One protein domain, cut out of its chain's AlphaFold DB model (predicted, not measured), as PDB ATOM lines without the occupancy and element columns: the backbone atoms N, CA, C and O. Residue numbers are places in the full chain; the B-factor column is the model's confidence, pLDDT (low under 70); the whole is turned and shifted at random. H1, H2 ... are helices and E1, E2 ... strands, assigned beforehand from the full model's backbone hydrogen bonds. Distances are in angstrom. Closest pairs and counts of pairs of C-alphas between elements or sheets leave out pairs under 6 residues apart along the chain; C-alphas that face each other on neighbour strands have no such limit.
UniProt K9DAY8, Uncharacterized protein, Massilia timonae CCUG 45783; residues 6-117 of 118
ATOM      1  N   LYS A   6     124.939 150.315 193.123       68.12
ATOM      2  CA  LYS A   6     123.870 149.483 193.705       68.12
ATOM      3  C   LYS A   6     124.060 149.143 195.187       68.12
ATOM      4  O   LYS A   6     123.084 148.975 195.907       68.12
ATOM      5  N   GLU A   7     125.299 148.971 195.637       68.25
ATOM      6  CA  GLU A   7     125.605 148.691 197.046       68.25
ATOM      7  C   GLU A   7     125.503 149.963 197.890       68.25
ATOM      8  O   GLU A   7     125.121 149.894 199.056       68.25
ATOM      9  N   MET A   8     125.799 151.119 197.285       70.31
ATOM     10  CA  MET A   8     125.624 152.425 197.911       70.31
ATOM     11  C   MET A   8     124.137 152.777 198.049       70.31
ATOM     12  O   MET A   8     123.715 153.121 199.147       70.31
ATOM     13  N   ASP A   9     123.339 152.595 196.993       72.75
ATOM     14  CA  ASP A   9     121.888 152.846 197.011       72.75
ATOM     15  C   ASP A   9     121.187 151.982 198.073       72.75
ATOM     16  O   ASP A   9     120.433 152.487 198.901       72.75
ATOM     17  N   ARG A  10     121.536 150.691 198.147       76.25
ATOM     18  CA  ARG A  10     121.002 149.774 199.165       76.25
ATOM     19  C   ARG A  10     121.389 150.169 200.595       76.25
ATOM     20  O   ARG A  10     120.623 149.940 201.525       76.25
ATOM     21  N   ALA A  11     122.592 150.707 200.792       73.31
ATOM     22  CA  ALA A  11     123.029 151.171 202.106       73.31
ATOM     23  C   ALA A  11     122.269 152.432 202.548       73.31
ATOM     24  O   ALA A  11     122.001 152.582 203.739       73.31
ATOM     25  N   VAL A  12     121.908 153.307 201.603       78.56
ATOM     26  CA  VAL A  12     121.066 154.481 201.869       78.56
ATOM     27  C   VAL A  12     119.645 154.051 202.230       78.56
ATOM     28  O   VAL A  12     119.160 154.469 203.275       78.56
ATOM     29  N   GLU A  13     119.027 153.152 201.456       80.31
ATOM     30  CA  GLU A  13     117.677 152.631 201.747       80.31
ATOM     31  C   GLU A  13     117.589 152.015 203.152       80.31
ATOM     32  O   GLU A  13     116.686 152.331 203.921       80.31
ATOM     33  N   LEU A  14     118.576 151.197 203.539       80.12
ATOM     34  CA  LEU A  14     118.633 150.602 204.881       80.12
ATOM     35  C   LEU A  14     118.732 151.657 205.995       80.12
ATOM     36  O   LEU A  14     118.145 151.482 207.062       80.12
ATOM     37  N   ALA A  15     119.479 152.740 205.766       79.56
ATOM     38  CA  ALA A  15     119.610 153.824 206.735       79.56
ATOM     39  C   ALA A  15     118.316 154.649 206.857       79.56
ATOM     40  O   ALA A  15     117.977 155.101 207.952       79.56
ATOM     41  N   GLU A  16     117.592 154.832 205.752       84.38
ATOM     42  CA  GLU A  16     116.292 155.505 205.725       84.38
ATOM     43  C   GLU A  16     115.219 154.679 206.444       84.38
ATOM     44  O   GLU A  16     114.556 155.200 207.339       84.38
ATOM     45  N   GLU A  17     115.119 153.378 206.154       84.31
ATOM     46  CA  GLU A  17     114.190 152.464 206.834       84.31
ATOM     47  C   GLU A  17     114.423 152.426 208.350       84.31
ATOM     48  O   GLU A  17     113.480 152.439 209.147       84.31
ATOM     49  N   GLU A  18     115.687 152.400 208.768       83.00
ATOM     50  CA  GLU A  18     116.047 152.401 210.180       83.00
ATOM     51  C   GLU A  18     115.679 153.721 210.872       83.00
ATOM     52  O   GLU A  18     115.195 153.727 212.010       83.00
ATOM     53  N   ASN A  19     115.874 154.844 210.181       83.50
ATOM     54  CA  ASN A  19     115.468 156.151 210.673       83.50
ATOM     55  C   ASN A  19     113.942 156.244 210.817       83.50
ATOM     56  O   ASN A  19     113.459 156.657 211.873       83.50
ATOM     57  N   ASP A  20     113.189 155.804 209.811       87.31
ATOM     58  CA  ASP A  20     111.725 155.813 209.826       87.31
ATOM     59  C   ASP A  20     111.160 154.911 210.926       87.31
ATOM     60  O   ASP A  20     110.263 155.316 211.675       87.31
ATOM     61  N   TYR A  21     111.738 153.717 211.097       85.94
ATOM     62  CA  TYR A  21     111.380 152.813 212.186       85.94
ATOM     63  C   TYR A  21     111.548 153.487 213.550       85.94
ATOM     64  O   TYR A  21     110.664 153.410 214.409       85.94
ATOM     65  N   ALA A  22     112.667 154.171 213.761       85.25
ATOM     66  CA  ALA A  22     112.979 154.764 215.048       85.25
ATOM     67  C   ALA A  22     112.206 156.075 215.314       85.25
ATOM     68  O   ALA A  22     111.888 156.393 216.463       85.25
ATOM     69  N   VAL A  23     111.796 156.798 214.268       87.38
ATOM     70  CA  VAL A  23     110.810 157.887 214.380       87.38
ATOM     71  C   VAL A  23     109.436 157.338 214.779       87.38
ATOM     72  O   VAL A  23     108.810 157.870 215.701       87.38
ATOM     73  N   ALA A  24     108.987 156.242 214.158       89.38
ATOM     74  CA  ALA A  24     107.710 155.600 214.480       89.38
ATOM     75  C   ALA A  24     107.653 155.062 215.924       89.38
ATOM     76  O   ALA A  24     106.588 155.044 216.539       89.38
ATOM     77  N   HIS A  25     108.804 154.682 216.486       87.94
ATOM     78  CA  HIS A  25     108.945 154.188 217.862       87.94
ATOM     79  C   HIS A  25     109.538 155.237 218.811       87.94
ATOM     80  O   HIS A  25     110.019 154.912 219.894       87.94
ATOM     81  N   SER A  26     109.487 156.518 218.445       86.62
ATOM     82  CA  SER A  26     110.061 157.606 219.243       86.62
ATOM     83  C   SER A  26     109.473 157.714 220.656       86.62
ATOM     84  O   SER A  26     110.173 158.136 221.573       86.62
ATOM     85  N   SER A  27     108.232 157.282 220.881       87.69
ATOM     86  CA  SER A  27     107.620 157.214 222.217       87.69
ATOM     87  C   SER A  27     107.780 155.857 222.918       87.69
ATOM     88  O   SER A  27     107.251 155.679 224.017       87.69
ATOM     89  N   ASP A  28     108.444 154.878 222.297       89.69
ATOM     90  CA  ASP A  28     108.654 153.566 222.904       89.69
ATOM     91  C   ASP A  28     109.773 153.638 223.954       89.69
ATOM     92  O   ASP A  28     110.939 153.867 223.651       89.69
ATOM     93  N   ASN A  29     109.401 153.425 225.215       90.69
ATOM     94  CA  ASN A  29     110.328 153.293 226.340       90.69
ATOM     95  C   ASN A  29     110.451 151.841 226.822       90.69
ATOM     96  O   ASN A  29     110.777 151.578 227.987       90.69
ATOM     97  N   SER A  30     110.157 150.869 225.956       91.00
ATOM     98  CA  SER A  30     110.434 149.468 226.234       91.00
ATOM     99  C   SER A  30     111.946 149.259 226.420       91.00
ATOM    100  O   SER A  30     112.750 149.813 225.663       91.00
ATOM    101  N   PRO A  31     112.374 148.451 227.410       89.94
ATOM    102  CA  PRO A  31     113.797 148.203 227.638       89.94
ATOM    103  C   PRO A  31     114.528 147.678 226.396       89.94
ATOM    104  O   PRO A  31     115.664 148.066 226.151       89.94
ATOM    105  N   ASN A  32     113.868 146.845 225.582       89.31
ATOM    106  CA  ASN A  32     114.452 146.287 224.361       89.31
ATOM    107  C   ASN A  32     114.715 147.360 223.299       89.31
ATOM    108  O   ASN A  32     115.803 147.395 222.725       89.31
ATOM    109  N   TYR A  33     113.740 148.237 223.047       90.38
ATOM    110  CA  TYR A  33     113.906 149.313 222.075       90.38
ATOM    111  C   TYR A  33     115.013 150.279 222.506       90.38
ATOM    112  O   TYR A  33     115.952 150.526 221.746       90.38
ATOM    113  N   VAL A  34     114.966 150.749 223.757       91.69
ATOM    114  CA  VAL A  34     115.963 151.688 224.284       91.69
ATOM    115  C   VAL A  34     117.358 151.051 224.324       91.69
ATOM    116  O   VAL A  34     118.324 151.719 223.967       91.69
ATOM    117  N   ALA A  35     117.489 149.763 224.677       88.75
ATOM    118  CA  ALA A  35     118.764 149.034 224.627       88.75
ATOM    119  C   ALA A  35     119.374 149.015 223.225       88.75
ATOM    120  O   ALA A  35     120.549 149.352 223.065       88.75
ATOM    121  N   ASN A  36     118.580 148.655 222.215       88.19
ATOM    122  CA  ASN A  36     119.042 148.608 220.832       88.19
ATOM    123  C   ASN A  36     119.430 149.999 220.330       88.19
ATOM    124  O   ASN A  36     120.521 150.172 219.784       88.19
ATOM    125  N   ARG A  37     118.590 151.010 220.586       90.00
ATOM    126  CA  ARG A  37     118.870 152.381 220.152       90.00
ATOM    127  C   ARG A  37     120.104 152.956 220.843       90.00
ATOM    128  O   ARG A  37     120.947 153.570 220.191       90.00
ATOM    129  N   TYR A  38     120.251 152.702 222.141       88.62
ATOM    130  CA  TYR A  38     121.431 153.088 222.903       88.62
ATOM    131  C   TYR A  38     122.703 152.418 222.360       88.62
ATOM    132  O   TYR A  38     123.711 153.090 222.136       88.62
ATOM    133  N   ALA A  39     122.664 151.106 222.099       85.56
ATOM    134  CA  ALA A  39     123.796 150.379 221.530       85.56
ATOM    135  C   ALA A  39     124.208 150.955 220.168       85.56
ATOM    136  O   ALA A  39     125.385 151.227 219.931       85.56
ATOM    137  N   GLN A  40     123.235 151.220 219.303       85.44
ATOM    138  CA  GLN A  40     123.472 151.776 217.982       85.44
ATOM    139  C   GLN A  40     124.099 153.179 218.044       85.44
ATOM    140  O   GLN A  40     125.163 153.416 217.469       85.44
ATOM    141  N   LEU A  41     123.488 154.110 218.781       86.50
ATOM    142  CA  LEU A  41     123.975 155.488 218.864       86.50
ATOM    143  C   LEU A  41     125.342 155.576 219.551       86.50
ATOM    144  O   LEU A  41     126.213 156.319 219.098       86.50
ATOM    145  N   HIS A  42     125.562 154.815 220.624       80.44
ATOM    146  CA  HIS A  42     126.695 155.051 221.522       80.44
ATOM    147  C   HIS A  42     127.820 154.020 221.415       80.44
ATOM    148  O   HIS A  42     128.983 154.394 221.581       80.44
ATOM    149  N   LEU A  43     127.524 152.749 221.123       73.38
ATOM    150  CA  LEU A  43     128.562 151.729 220.923       73.38
ATOM    151  C   LEU A  43     129.053 151.731 219.474       73.38
ATOM    152  O   LEU A  43     130.265 151.742 219.250       73.38
ATOM    153  N   THR A  44     128.124 151.774 218.515       78.94
ATOM    154  CA  THR A  44     128.443 151.730 217.081       78.94
ATOM    155  C   THR A  44     128.863 153.102 216.558       78.94
ATOM    156  O   THR A  44     129.983 153.249 216.073       78.94
ATOM    157  N   TYR A  45     128.014 154.125 216.702       80.94
ATOM    158  CA  TYR A  45     128.262 155.445 216.102       80.94
ATOM    159  C   TYR A  45     128.982 156.448 217.005       80.94
ATOM    160  O   TYR A  45     129.326 157.539 216.554       80.94
ATOM    161  N   ARG A  46     129.253 156.089 218.268       78.31
ATOM    162  CA  ARG A  46     129.988 156.930 219.233       78.31
ATOM    163  C   ARG A  46     129.393 158.335 219.399       78.31
ATOM    164  O   ARG A  46     130.111 159.300 219.656       78.31
ATOM    165  N   VAL A  47     128.076 158.454 219.278       83.69
ATOM    166  CA  VAL A  47     127.343 159.695 219.533       83.69
ATOM    167  C   VAL A  47     127.289 159.945 221.045       83.69
ATOM    168  O   VAL A  47     127.433 159.024 221.845       83.69
ATOM    169  N   ARG A  48     127.127 161.200 221.468       81.50
ATOM    170  CA  ARG A  48     126.966 161.587 222.883       81.50
ATOM    171  C   ARG A  48     125.528 161.373 223.343       81.50
ATOM    172  O   ARG A  48     124.627 161.712 222.582       81.50
ATOM    173  N   VAL A  49     125.309 160.900 224.574       85.31
ATOM    174  CA  VAL A  49     123.956 160.865 225.157       85.31
ATOM    175  C   VAL A  49     123.633 162.248 225.741       85.31
ATOM    176  O   VAL A  49     124.366 162.701 226.630       85.31
ATOM    177  N   PRO A  50     122.594 162.949 225.258       85.56
ATOM    178  CA  PRO A  50     122.110 164.168 225.896       85.56
ATOM    179  C   PRO A  50     121.521 163.889 227.285       85.56
ATOM    180  O   PRO A  50     121.006 162.808 227.568       85.56
ATOM    181  N   VAL A  51     121.604 164.886 228.159       85.12
ATOM    182  CA  VAL A  51     121.058 164.843 229.517       85.12
ATOM    183  C   VAL A  51     119.710 165.554 229.535       85.12
ATOM    184  O   VAL A  51     119.593 166.666 229.017       85.12
ATOM    185  N   ARG A  52     118.701 164.930 230.153       84.06
ATOM    186  CA  ARG A  52     117.370 165.533 230.288       84.06
ATOM    187  C   ARG A  52     117.447 166.837 231.088       84.06
ATOM    188  O   ARG A  52     118.114 166.908 232.124       84.06
ATOM    189  N   ALA A  53     116.697 167.848 230.655       77.56
ATOM    190  CA  ALA A  53     116.547 169.093 231.402       77.56
ATOM    191  C   ALA A  53     116.061 168.825 232.841       77.56
ATOM    192  O   ALA A  53     115.089 168.102 233.055       77.56
ATOM    193  N   GLY A  54     116.749 169.400 233.829       75.00
ATOM    194  CA  GLY A  54     116.443 169.204 235.250       75.00
ATOM    195  C   GLY A  54     117.082 167.968 235.892       75.00
ATOM    196  O   GLY A  54     116.897 167.756 237.089       75.00
ATOM    197  N   ALA A  55     117.859 167.166 235.156       77.56
ATOM    198  CA  ALA A  55     118.703 166.154 235.781       77.56
ATOM    199  C   ALA A  55     119.762 166.820 236.680       77.56
ATOM    200  O   ALA A  55     120.350 167.837 236.316       77.56
ATOM    201  N   ALA A  56     120.027 166.226 237.848       78.94
ATOM    202  CA  ALA A  56     121.045 166.686 238.797       78.94
ATOM    203  C   ALA A  56     122.468 166.328 238.319       78.94
ATOM    204  O   ALA A  56     123.159 165.494 238.915       78.94
ATOM    205  N   LEU A  57     122.863 166.931 237.199       76.50
ATOM    206  CA  LEU A  57     124.144 166.781 236.518       76.50
ATOM    207  C   LEU A  57     124.673 168.165 236.107       76.50
ATOM    208  O   LEU A  57     123.892 169.119 236.042       76.50
ATOM    209  N   PRO A  58     125.980 168.303 235.830       74.88
ATOM    210  CA  PRO A  58     126.526 169.522 235.234       74.88
ATOM    211  C   PRO A  58     125.736 169.933 233.979       74.88
ATOM    212  O   PRO A  58     125.321 169.077 233.199       74.88
ATOM    213  N   ALA A  59     125.524 171.237 233.774       64.56
ATOM    214  CA  ALA A  59     124.647 171.762 232.715       64.56
ATOM    215  C   ALA A  59     125.092 171.399 231.281       64.56
ATOM    216  O   ALA A  59     124.293 171.441 230.349       64.56
ATOM    217  N   ASP A  60     126.359 171.037 231.103       66.88
ATOM    218  CA  ASP A  60     126.988 170.630 229.849       66.88
ATOM    219  C   ASP A  60     127.342 169.134 229.807       66.88
ATOM    220  O   ASP A  60     128.011 168.680 228.871       66.88
ATOM    221  N   ALA A  61     126.878 168.355 230.791       68.50
ATOM    222  CA  ALA A  61     127.158 166.933 230.867       68.50
ATOM    223  C   ALA A  61     126.656 166.227 229.601       68.50
ATOM    224  O   ALA A  61     125.478 166.246 229.246       68.50
ATOM    225  N   ARG A  62     127.588 165.593 228.895       73.69
ATOM    226  CA  ARG A  62     127.312 164.675 227.794       73.69
ATOM    227  C   ARG A  62     128.011 163.379 228.126       73.69
ATOM    228  O   ARG A  62     129.238 163.345 228.199       73.69
ATOM    229  N   LEU A  63     127.223 162.341 228.360       77.69
ATOM    230  CA  LEU A  63     127.745 161.086 228.869       77.69
ATOM    231  C   LEU A  63     128.046 160.120 227.725       77.69
ATOM    232  O   LEU A  63     127.404 160.132 226.669       77.69
ATOM    233  N   PHE A  64     129.046 159.281 227.961       73.69
ATOM    234  CA  PHE A  64     129.429 158.181 227.089       73.69
ATOM    235  C   PHE A  64     129.449 156.877 227.889       73.69
ATOM    236  O   PHE A  64     129.677 156.913 229.105       73.69
ATOM    237  N   PRO A  65     129.261 155.722 227.219       74.06
ATOM    238  CA  PRO A  65     129.508 154.432 227.845       74.06
ATOM    239  C   PRO A  65     130.903 154.422 228.473       74.06
ATOM    240  O   PRO A  65     131.874 154.822 227.824       74.06
ATOM    241  N   ALA A  66     131.016 153.943 229.714       69.62
ATOM    242  CA  ALA A  66     132.325 153.700 230.305       69.62
ATOM    243  C   ALA A  66     133.105 152.732 229.389       69.62
ATOM    244  O   ALA A  66     132.610 151.668 229.024       69.62
ATOM    245  N   GLY A  67     134.290 153.142 228.928       65.00
ATOM    246  CA  GLY A  67     135.091 152.340 227.997       65.00
ATOM    247  C   GLY A  67     135.744 151.121 228.669       65.00
ATOM    248  O   GLY A  67     135.805 151.077 229.896       65.00
ATOM    249  N   PRO A  68     136.316 150.175 227.900       58.03
ATOM    250  CA  PRO A  68     136.990 148.983 228.432       58.03
ATOM    251  C   PRO A  68     138.069 149.291 229.481       58.03
ATOM    252  O   PRO A  68     138.197 148.568 230.466       58.03
ATOM    253  N   ASP A  69     138.794 150.401 229.322       61.16
ATOM    254  CA  ASP A  69     139.825 150.840 230.273       61.16
ATOM    255  C   ASP A  69     139.241 151.363 231.595       61.16
ATOM    256  O   ASP A  69     139.858 151.214 232.647       61.16
ATOM    257  N   HIS A  70     138.008 151.874 231.562       61.34
ATOM    258  CA  HIS A  70     137.214 152.241 232.740       61.34
ATOM    259  C   HIS A  70     136.487 151.019 233.340       61.34
ATOM    260  O   HIS A  70     135.994 151.060 234.463       61.34
ATOM    261  N   GLN A  71     136.439 149.913 232.588       52.03
ATOM    262  CA  GLN A  71     135.645 148.709 232.833       52.03
ATOM    263  C   GLN A  71     136.473 147.421 232.913       52.03
ATOM    264  O   GLN A  71     135.934 146.338 232.696       52.03
ATOM    265  N   ARG A  72     137.763 147.458 233.276       54.19
ATOM    266  CA  ARG A  72     138.616 146.249 233.414       54.19
ATOM    267  C   ARG A  72     138.102 145.170 234.407       54.19
ATOM    268  O   ARG A  72     138.801 144.197 234.664       54.19
ATOM    269  N   LYS A  73     136.876 145.298 234.936       51.16
ATOM    270  CA  LYS A  73     136.122 144.297 235.710       51.16
ATOM    271  C   LYS A  73     134.825 143.767 235.051       51.16
ATOM    272  O   LYS A  73     134.212 142.881 235.636       51.16
ATOM    273  N   GLY A  74     134.389 144.239 233.880       44.94
ATOM    274  CA  GLY A  74     133.181 143.731 233.209       44.94
ATOM    275  C   GLY A  74     132.533 144.741 232.256       44.94
ATOM    276  O   GLY A  74     132.397 145.907 232.602       44.94
ATOM    277  N   VAL A  75     132.156 144.251 231.070       54.16
ATOM    278  CA  VAL A  75     131.418 144.883 229.946       54.16
ATOM    279  C   VAL A  75     130.369 145.925 230.391       54.16
ATOM    280  O   VAL A  75     129.784 145.739 231.460       54.16
ATOM    281  N   PRO A  76     130.026 146.963 229.585       59.00
ATOM    282  CA  PRO A  76     128.944 147.879 229.937       59.00
ATOM    283  C   PRO A  76     127.649 147.083 230.057       59.00
ATOM    284  O   PRO A  76     127.151 146.549 229.067       59.00
ATOM    285  N   ILE A  77     127.108 146.973 231.270       65.06
ATOM    286  CA  ILE A  77     125.874 146.224 231.486       65.06
ATOM    287  C   ILE A  77     124.718 147.195 231.277       65.06
ATOM    288  O   ILE A  77     124.311 147.889 232.204       65.06
ATOM    289  N   ALA A  78     124.194 147.241 230.054       75.44
ATOM    290  CA  ALA A  78     122.842 147.732 229.844       75.44
ATOM    291  C   ALA A  78     121.893 146.758 230.548       75.44
ATOM    292  O   ALA A  78     121.784 145.588 230.176       75.44
ATOM    293  N   ARG A  79     121.256 147.219 231.620       80.94
ATOM    294  CA  ARG A  79     120.277 146.438 232.373       80.94
ATOM    295  C   ARG A  79     118.895 146.911 231.984       80.94
ATOM    296  O   ARG A  79     118.653 148.112 231.893       80.94
ATOM    297  N   SER A  80     117.979 145.971 231.788       80.19
ATOM    298  CA  SER A  80     116.578 146.333 231.584       80.19
ATOM    299  C   SER A  80     116.077 147.107 232.802       80.19
ATOM    300  O   SER A  80     116.242 146.655 233.938       80.19
ATOM    301  N   GLY A  81     115.501 148.284 232.567       75.62
ATOM    302  CA  GLY A  81     114.736 148.994 233.580       75.62
ATOM    303  C   GLY A  81     113.342 148.375 233.734       75.62
ATOM    304  O   GLY A  81     112.977 147.455 232.995       75.62
ATOM    305  N   PRO A  82     112.535 148.868 234.687       75.25
ATOM    306  CA  PRO A  82     111.107 148.572 234.727       75.25
ATOM    307  C   PRO A  82     110.452 148.803 233.357       75.25
ATOM    308  O   PRO A  82     110.869 149.684 232.601       75.25
ATOM    309  N   ALA A  83     109.408 148.040 233.032       65.38
ATOM    310  CA  ALA A  83     108.666 148.255 231.793       65.38
ATOM    311  C   ALA A  83     108.194 149.719 231.711       65.38
ATOM    312  O   ALA A  83     107.565 150.213 232.645       65.38
ATOM    313  N   ARG A  84     108.495 150.386 230.584       68.75
ATOM    314  CA  ARG A  84     108.268 151.822 230.306       68.75
ATOM    315  C   ARG A  84     109.228 152.820 230.960       68.75
ATOM    316  O   ARG A  84     109.052 154.010 230.736       68.75
ATOM    317  N   ALA A  85     110.228 152.363 231.708       80.19
ATOM    318  CA  ALA A  85     111.266 153.232 232.261       80.19
ATOM    319  C   ALA A  85     112.558 153.231 231.422       80.19
ATOM    320  O   ALA A  85     113.512 153.883 231.812       80.19
ATOM    321  N   GLY A  86     112.641 152.498 230.302       90.25
ATOM    322  CA  GLY A  86     113.875 152.365 229.515       90.25
ATOM    323  C   GLY A  86     114.896 151.396 230.129       90.25
ATOM    324  O   GLY A  86     114.536 150.301 230.569       90.25
ATOM    325  N   ILE A  87     116.183 151.761 230.136       92.25
ATOM    326  CA  ILE A  87     117.299 150.912 230.604       92.25
ATOM    327  C   ILE A  87     118.186 151.633 231.617       92.25
ATOM    328  O   ILE A  87     118.261 152.854 231.634       92.25
ATOM    329  N   VAL A  88     118.929 150.877 232.419       90.75
ATOM    330  CA  VAL A  88     119.985 151.412 233.286       90.75
ATOM    331  C   VAL A  88     121.344 151.108 232.667       90.75
ATOM    332  O   VAL A  88     121.601 149.961 232.295       90.75
ATOM    333  N   VAL A  89     122.219 152.110 232.568       87.69
ATOM    334  CA  VAL A  89     123.569 151.966 232.003       87.69
ATOM    335  C   VAL A  89     124.615 152.647 232.878       87.69
ATOM    336  O   VAL A  89     124.419 153.770 233.330       87.69
ATOM    337  N   ALA A  90     125.759 151.989 233.056       85.12
ATOM    338  CA  ALA A  90     126.930 152.578 233.696       85.12
ATOM    339  C   ALA A  90     127.651 153.554 232.745       85.12
ATOM    340  O   ALA A  90     128.170 153.144 231.698       85.12
ATOM    341  N   LEU A  91     127.714 154.833 233.119       82.75
ATOM    342  CA  LEU A  91     128.363 155.899 232.344       82.75
ATOM    343  C   LEU A  91     129.461 156.569 233.171       82.75
ATOM    344  O   LEU A  91     129.329 156.710 234.387       82.75
ATOM    345  N   PHE A  92     130.533 156.985 232.496       78.06
ATOM    346  CA  PHE A  92     131.593 157.782 233.110       78.06
ATOM    347  C   PHE A  92     131.192 159.256 233.109       78.06
ATOM    348  O   PHE A  92     130.909 159.823 232.049       78.06
ATOM    349  N   ASP A  93     131.177 159.871 234.286       74.56
ATOM    350  CA  ASP A  93     130.977 161.305 234.444       74.56
ATOM    351  C   ASP A  93     132.336 162.004 234.537       74.56
ATOM    352  O   ASP A  93     133.086 161.848 235.499       74.56
ATOM    353  N   ALA A  94     132.648 162.799 233.514       69.81
ATOM    354  CA  ALA A  94     133.909 163.524 233.422       69.81
ATOM    355  C   ALA A  94     134.058 164.629 234.481       69.81
ATOM    356  O   ALA A  94     135.187 165.018 234.773       69.81
ATOM    357  N   ALA A  95     132.960 165.139 235.048       71.62
ATOM    358  CA  ALA A  95     133.019 166.188 236.062       71.62
ATOM    359  C   ALA A  95     133.357 165.630 237.451       71.62
ATOM    360  O   ALA A  95     134.158 166.224 238.170       71.62
ATOM    361  N   SER A  96     132.764 164.493 237.826       72.88
ATOM    362  CA  SER A  96     133.056 163.815 239.098       72.88
ATOM    363  C   SER A  96     134.256 162.866 239.021       72.88
ATOM    364  O   SER A  96     134.854 162.557 240.047       72.88
ATOM    365  N   GLY A  97     134.627 162.409 237.822       74.38
ATOM    366  CA  GLY A  97     135.643 161.372 237.633       74.38
ATOM    367  C   GLY A  97     135.157 159.971 238.019       74.38
ATOM    368  O   GLY A  97     135.963 159.041 238.090       74.38
ATOM    369  N   GLU A  98     133.857 159.801 238.267       79.19
ATOM    370  CA  GLU A  98     133.263 158.552 238.733       79.19
ATOM    371  C   GLU A  98     132.440 157.862 237.638       79.19
ATOM    372  O   GLU A  98     131.939 158.477 236.696       79.19
ATOM    373  N   THR A  99     132.284 156.544 237.767       80.94
ATOM    374  CA  THR A  99     131.316 155.777 236.970       80.94
ATOM    375  C   THR A  99     130.078 155.534 237.816       80.94
ATOM    376  O   THR A  99     130.187 155.056 238.941       80.94
ATOM    377  N   SER A 100     128.903 155.854 237.280       81.25
ATOM    378  CA  SER A 100     127.621 155.708 237.976       81.25
ATOM    379  C   SER A 100     126.558 155.104 237.064       81.25
ATOM    380  O   SER A 100     126.670 155.173 235.840       81.25
ATOM    381  N   ASP A 101     125.525 154.520 237.669       86.00
ATOM    382  CA  ASP A 101     124.358 154.001 236.958       86.00
ATOM    383  C   ASP A 101     123.403 155.150 236.597       86.00
ATOM    384  O   ASP A 101     122.923 155.889 237.461       86.00
ATOM    385  N   TYR A 102     123.094 155.274 235.311       87.38
ATOM    386  CA  TYR A 102     122.176 156.265 234.759       87.38
ATOM    387  C   TYR A 102     120.961 155.593 234.145       87.38
ATOM    388  O   TYR A 102     121.069 154.541 233.514       87.38
ATOM    389  N   GLN A 103     119.803 156.225 234.309       91.12
ATOM    390  CA  GLN A 103     118.584 155.820 233.629       91.12
ATOM    391  C   GLN A 103     118.592 156.423 232.226       91.12
ATOM    392  O   GLN A 103     118.754 157.632 232.081       91.12
ATOM    393  N   VAL A 104     118.432 155.587 231.206       91.62
ATOM    394  CA  VAL A 104     118.382 155.969 229.794       91.62
ATOM    395  C   VAL A 104     116.983 155.689 229.264       91.62
ATOM    396  O   VAL A 104     116.456 154.590 229.445       91.62
ATOM    397  N   GLU A 105     116.393 156.670 228.594       92.62
ATOM    398  CA  GLU A 105     115.039 156.619 228.035       92.62
ATOM    399  C   GLU A 105     115.034 157.214 226.626       92.62
ATOM    400  O   GLU A 105     115.938 157.968 226.274       92.62
ATOM    401  N   SER A 106     114.019 156.911 225.820       91.62
ATOM    402  CA  SER A 106     113.787 157.621 224.564       91.62
ATOM    403  C   SER A 106     113.557 159.115 224.814       91.62
ATOM    404  O   SER A 106     112.904 159.503 225.788       91.62
ATOM    405  N   ASN A 107     114.063 159.957 223.914       88.94
ATOM    406  CA  ASN A 107     113.868 161.409 223.958       88.94
ATOM    407  C   ASN A 107     112.654 161.900 223.143       88.94
ATOM    408  O   ASN A 107     112.437 163.104 223.035       88.94
ATOM    409  N   GLY A 108     111.886 160.997 222.521       86.38
ATOM    410  CA  GLY A 108     110.752 161.369 221.663       86.38
ATOM    411  C   GLY A 108     111.134 161.858 220.260       86.38
ATOM    412  O   GLY A 108     110.254 162.183 219.472       86.38
ATOM    413  N   LEU A 109     112.426 161.894 219.926       84.88
ATOM    414  CA  LEU A 109     112.986 162.452 218.690       84.88
ATOM    415  C   LEU A 109     114.067 161.525 218.107       84.88
ATOM    416  O   LEU A 109     115.154 161.977 217.747       84.88
ATOM    417  N   ASN A 110     113.792 160.215 218.049       84.00
ATOM    418  CA  ASN A 110     114.711 159.198 217.509       84.00
ATOM    419  C   ASN A 110     116.058 159.071 218.281       84.00
ATOM    420  O   ASN A 110     117.052 158.509 217.809       84.00
ATOM    421  N   GLY A 111     116.128 159.597 219.497       88.81
ATOM    422  CA  GLY A 111     117.307 159.544 220.350       88.81
ATOM    423  C   GLY A 111     117.009 158.928 221.705       88.81
ATOM    424  O   GLY A 111     115.885 158.535 222.011       88.81
ATOM    425  N   VAL A 112     118.047 158.876 222.530       91.88
ATOM    426  CA  VAL A 112     117.933 158.528 223.941       91.88
ATOM    427  C   VAL A 112     118.550 159.629 224.793       91.88
ATOM    428  O   VAL A 112     119.481 160.307 224.365       91.88
ATOM    429  N   GLU A 113     118.023 159.807 225.994       91.06
ATOM    430  CA  GLU A 113     118.472 160.775 226.987       91.06
ATOM    431  C   GLU A 113     118.720 160.089 228.322       91.06
ATOM    432  O   GLU A 113     118.110 159.064 228.629       91.06
ATOM    433  N   VAL A 114     119.598 160.681 229.130       88.69
ATOM    434  CA  VAL A 114     119.894 160.186 230.475       88.69
ATOM    435  C   VAL A 114     119.279 161.043 231.573       88.69
ATOM    436  O   VAL A 114     119.215 162.273 231.489       88.69
ATOM    437  N   THR A 115     118.911 160.375 232.661       86.69
ATOM    438  CA  THR A 115     118.612 160.962 233.964       86.69
ATOM    439  C   THR A 115     119.439 160.261 235.039       86.69
ATOM    440  O   THR A 115     119.698 159.056 234.975       86.69
ATOM    441  N   ARG A 116     119.902 161.022 236.036       77.62
ATOM    442  CA  ARG A 116     120.592 160.437 237.189       77.62
ATOM    443  C   ARG A 116     119.571 159.664 238.018       77.62
ATOM    444  O   ARG A 116     118.544 160.226 238.397       77.62
ATOM    445  N   ARG A 117     119.851 158.390 238.294       71.12
ATOM    446  CA  ARG A 117     119.041 157.606 239.226       71.12
ATOM    447  C   ARG A 117     119.341 158.110 240.641       71.12
ATOM    448  O   ARG A 117     120.512 158.200 241.006       71.12
TER     449      ARG A 117
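AT A GLANCE: This is residues 6 to 117 of the 118 residues of an uncharacterized protein of Massilia timonae CCUG 45783 (UniProt K9DAY8). A small, strongly twisted sheet of three strands, E1, E2 and E3, has helix H2 packed slantwise over one of its faces, and from this body residues 6 to 18 of helix H1 stick out as a free arm. A long stretch with no named element, residues 45 to 86, leads from H2 to E1 and is tied to E1 by two short pairings. The printed part has 112 residues, with two named helices and three named strands in the order H1, H2, E1, E2, E3; the sheet's order is E1, E2, E3, antiparallel throughout. The class is mixed, helices and strands, with 54 residues, under half, in named elements. The whole is compact, with a radius of gyration of the C-alphas of 14.8 A, yet elongated by the arm, spanning 48 by 29 by 26 A.

HOW THE PARTS SIT: E1, residues 87 to 93, E2, residues 98 to 106, and E3, residues 112 to 116, form a meander, each strand the antiparallel neighbour of the one before. E1 and E2 are a hairpin, with N 89 and O 102 within hydrogen-bond range at 2.9 A. E2 and E3 are a hairpin too, with N 113 and O 105 within range at 2.8 A. E2 bends by 52 degrees at residue 101. Residues 64 to 65 pair antiparallel with residues 91 to 92 of E1, and residues 79 to 80 with 87 to 88. H2, residues 31 to 44, is on the sheet at a height over the sheet of 8.6 A, making two layers, a helix on one face of a sheet. It lies over E2, and on the local plane their lines stand at 52 degrees, slantwise to the strands. The closest C-alphas of H2 and E2 are those of Val 34 and Glu 105, 6.3 A apart. H1, residues 6 to 24, is not on the sheet and is only just apart from H2, at 8.2 A. Every O i to N i+4 pair is within hydrogen-bond range in H1, and 9 of 10 are in H2.

IN THESE COORDINATES: E2 measures 24.1 A from first to last C-alpha, E1 17.6 A and E3 13.6 A, with C-alpha 116 at (120.592, 160.437, 237.189). H2 measures 18.4 A. H1 measures 27.0 A, from C-alpha 6 at (123.870, 149.483, 193.705) to C-alpha 24 at (107.710, 155.600, 214.480).

THE WHOLE: The C-alphas of Lys 6 and Ser 96 are the two farthest apart, 48.5 A. The printed part has no cut. The link from H2 to E1 is long. Mean pLDDT of the printed part is 79.2, with 20 residues under 70, among them 66 to 77.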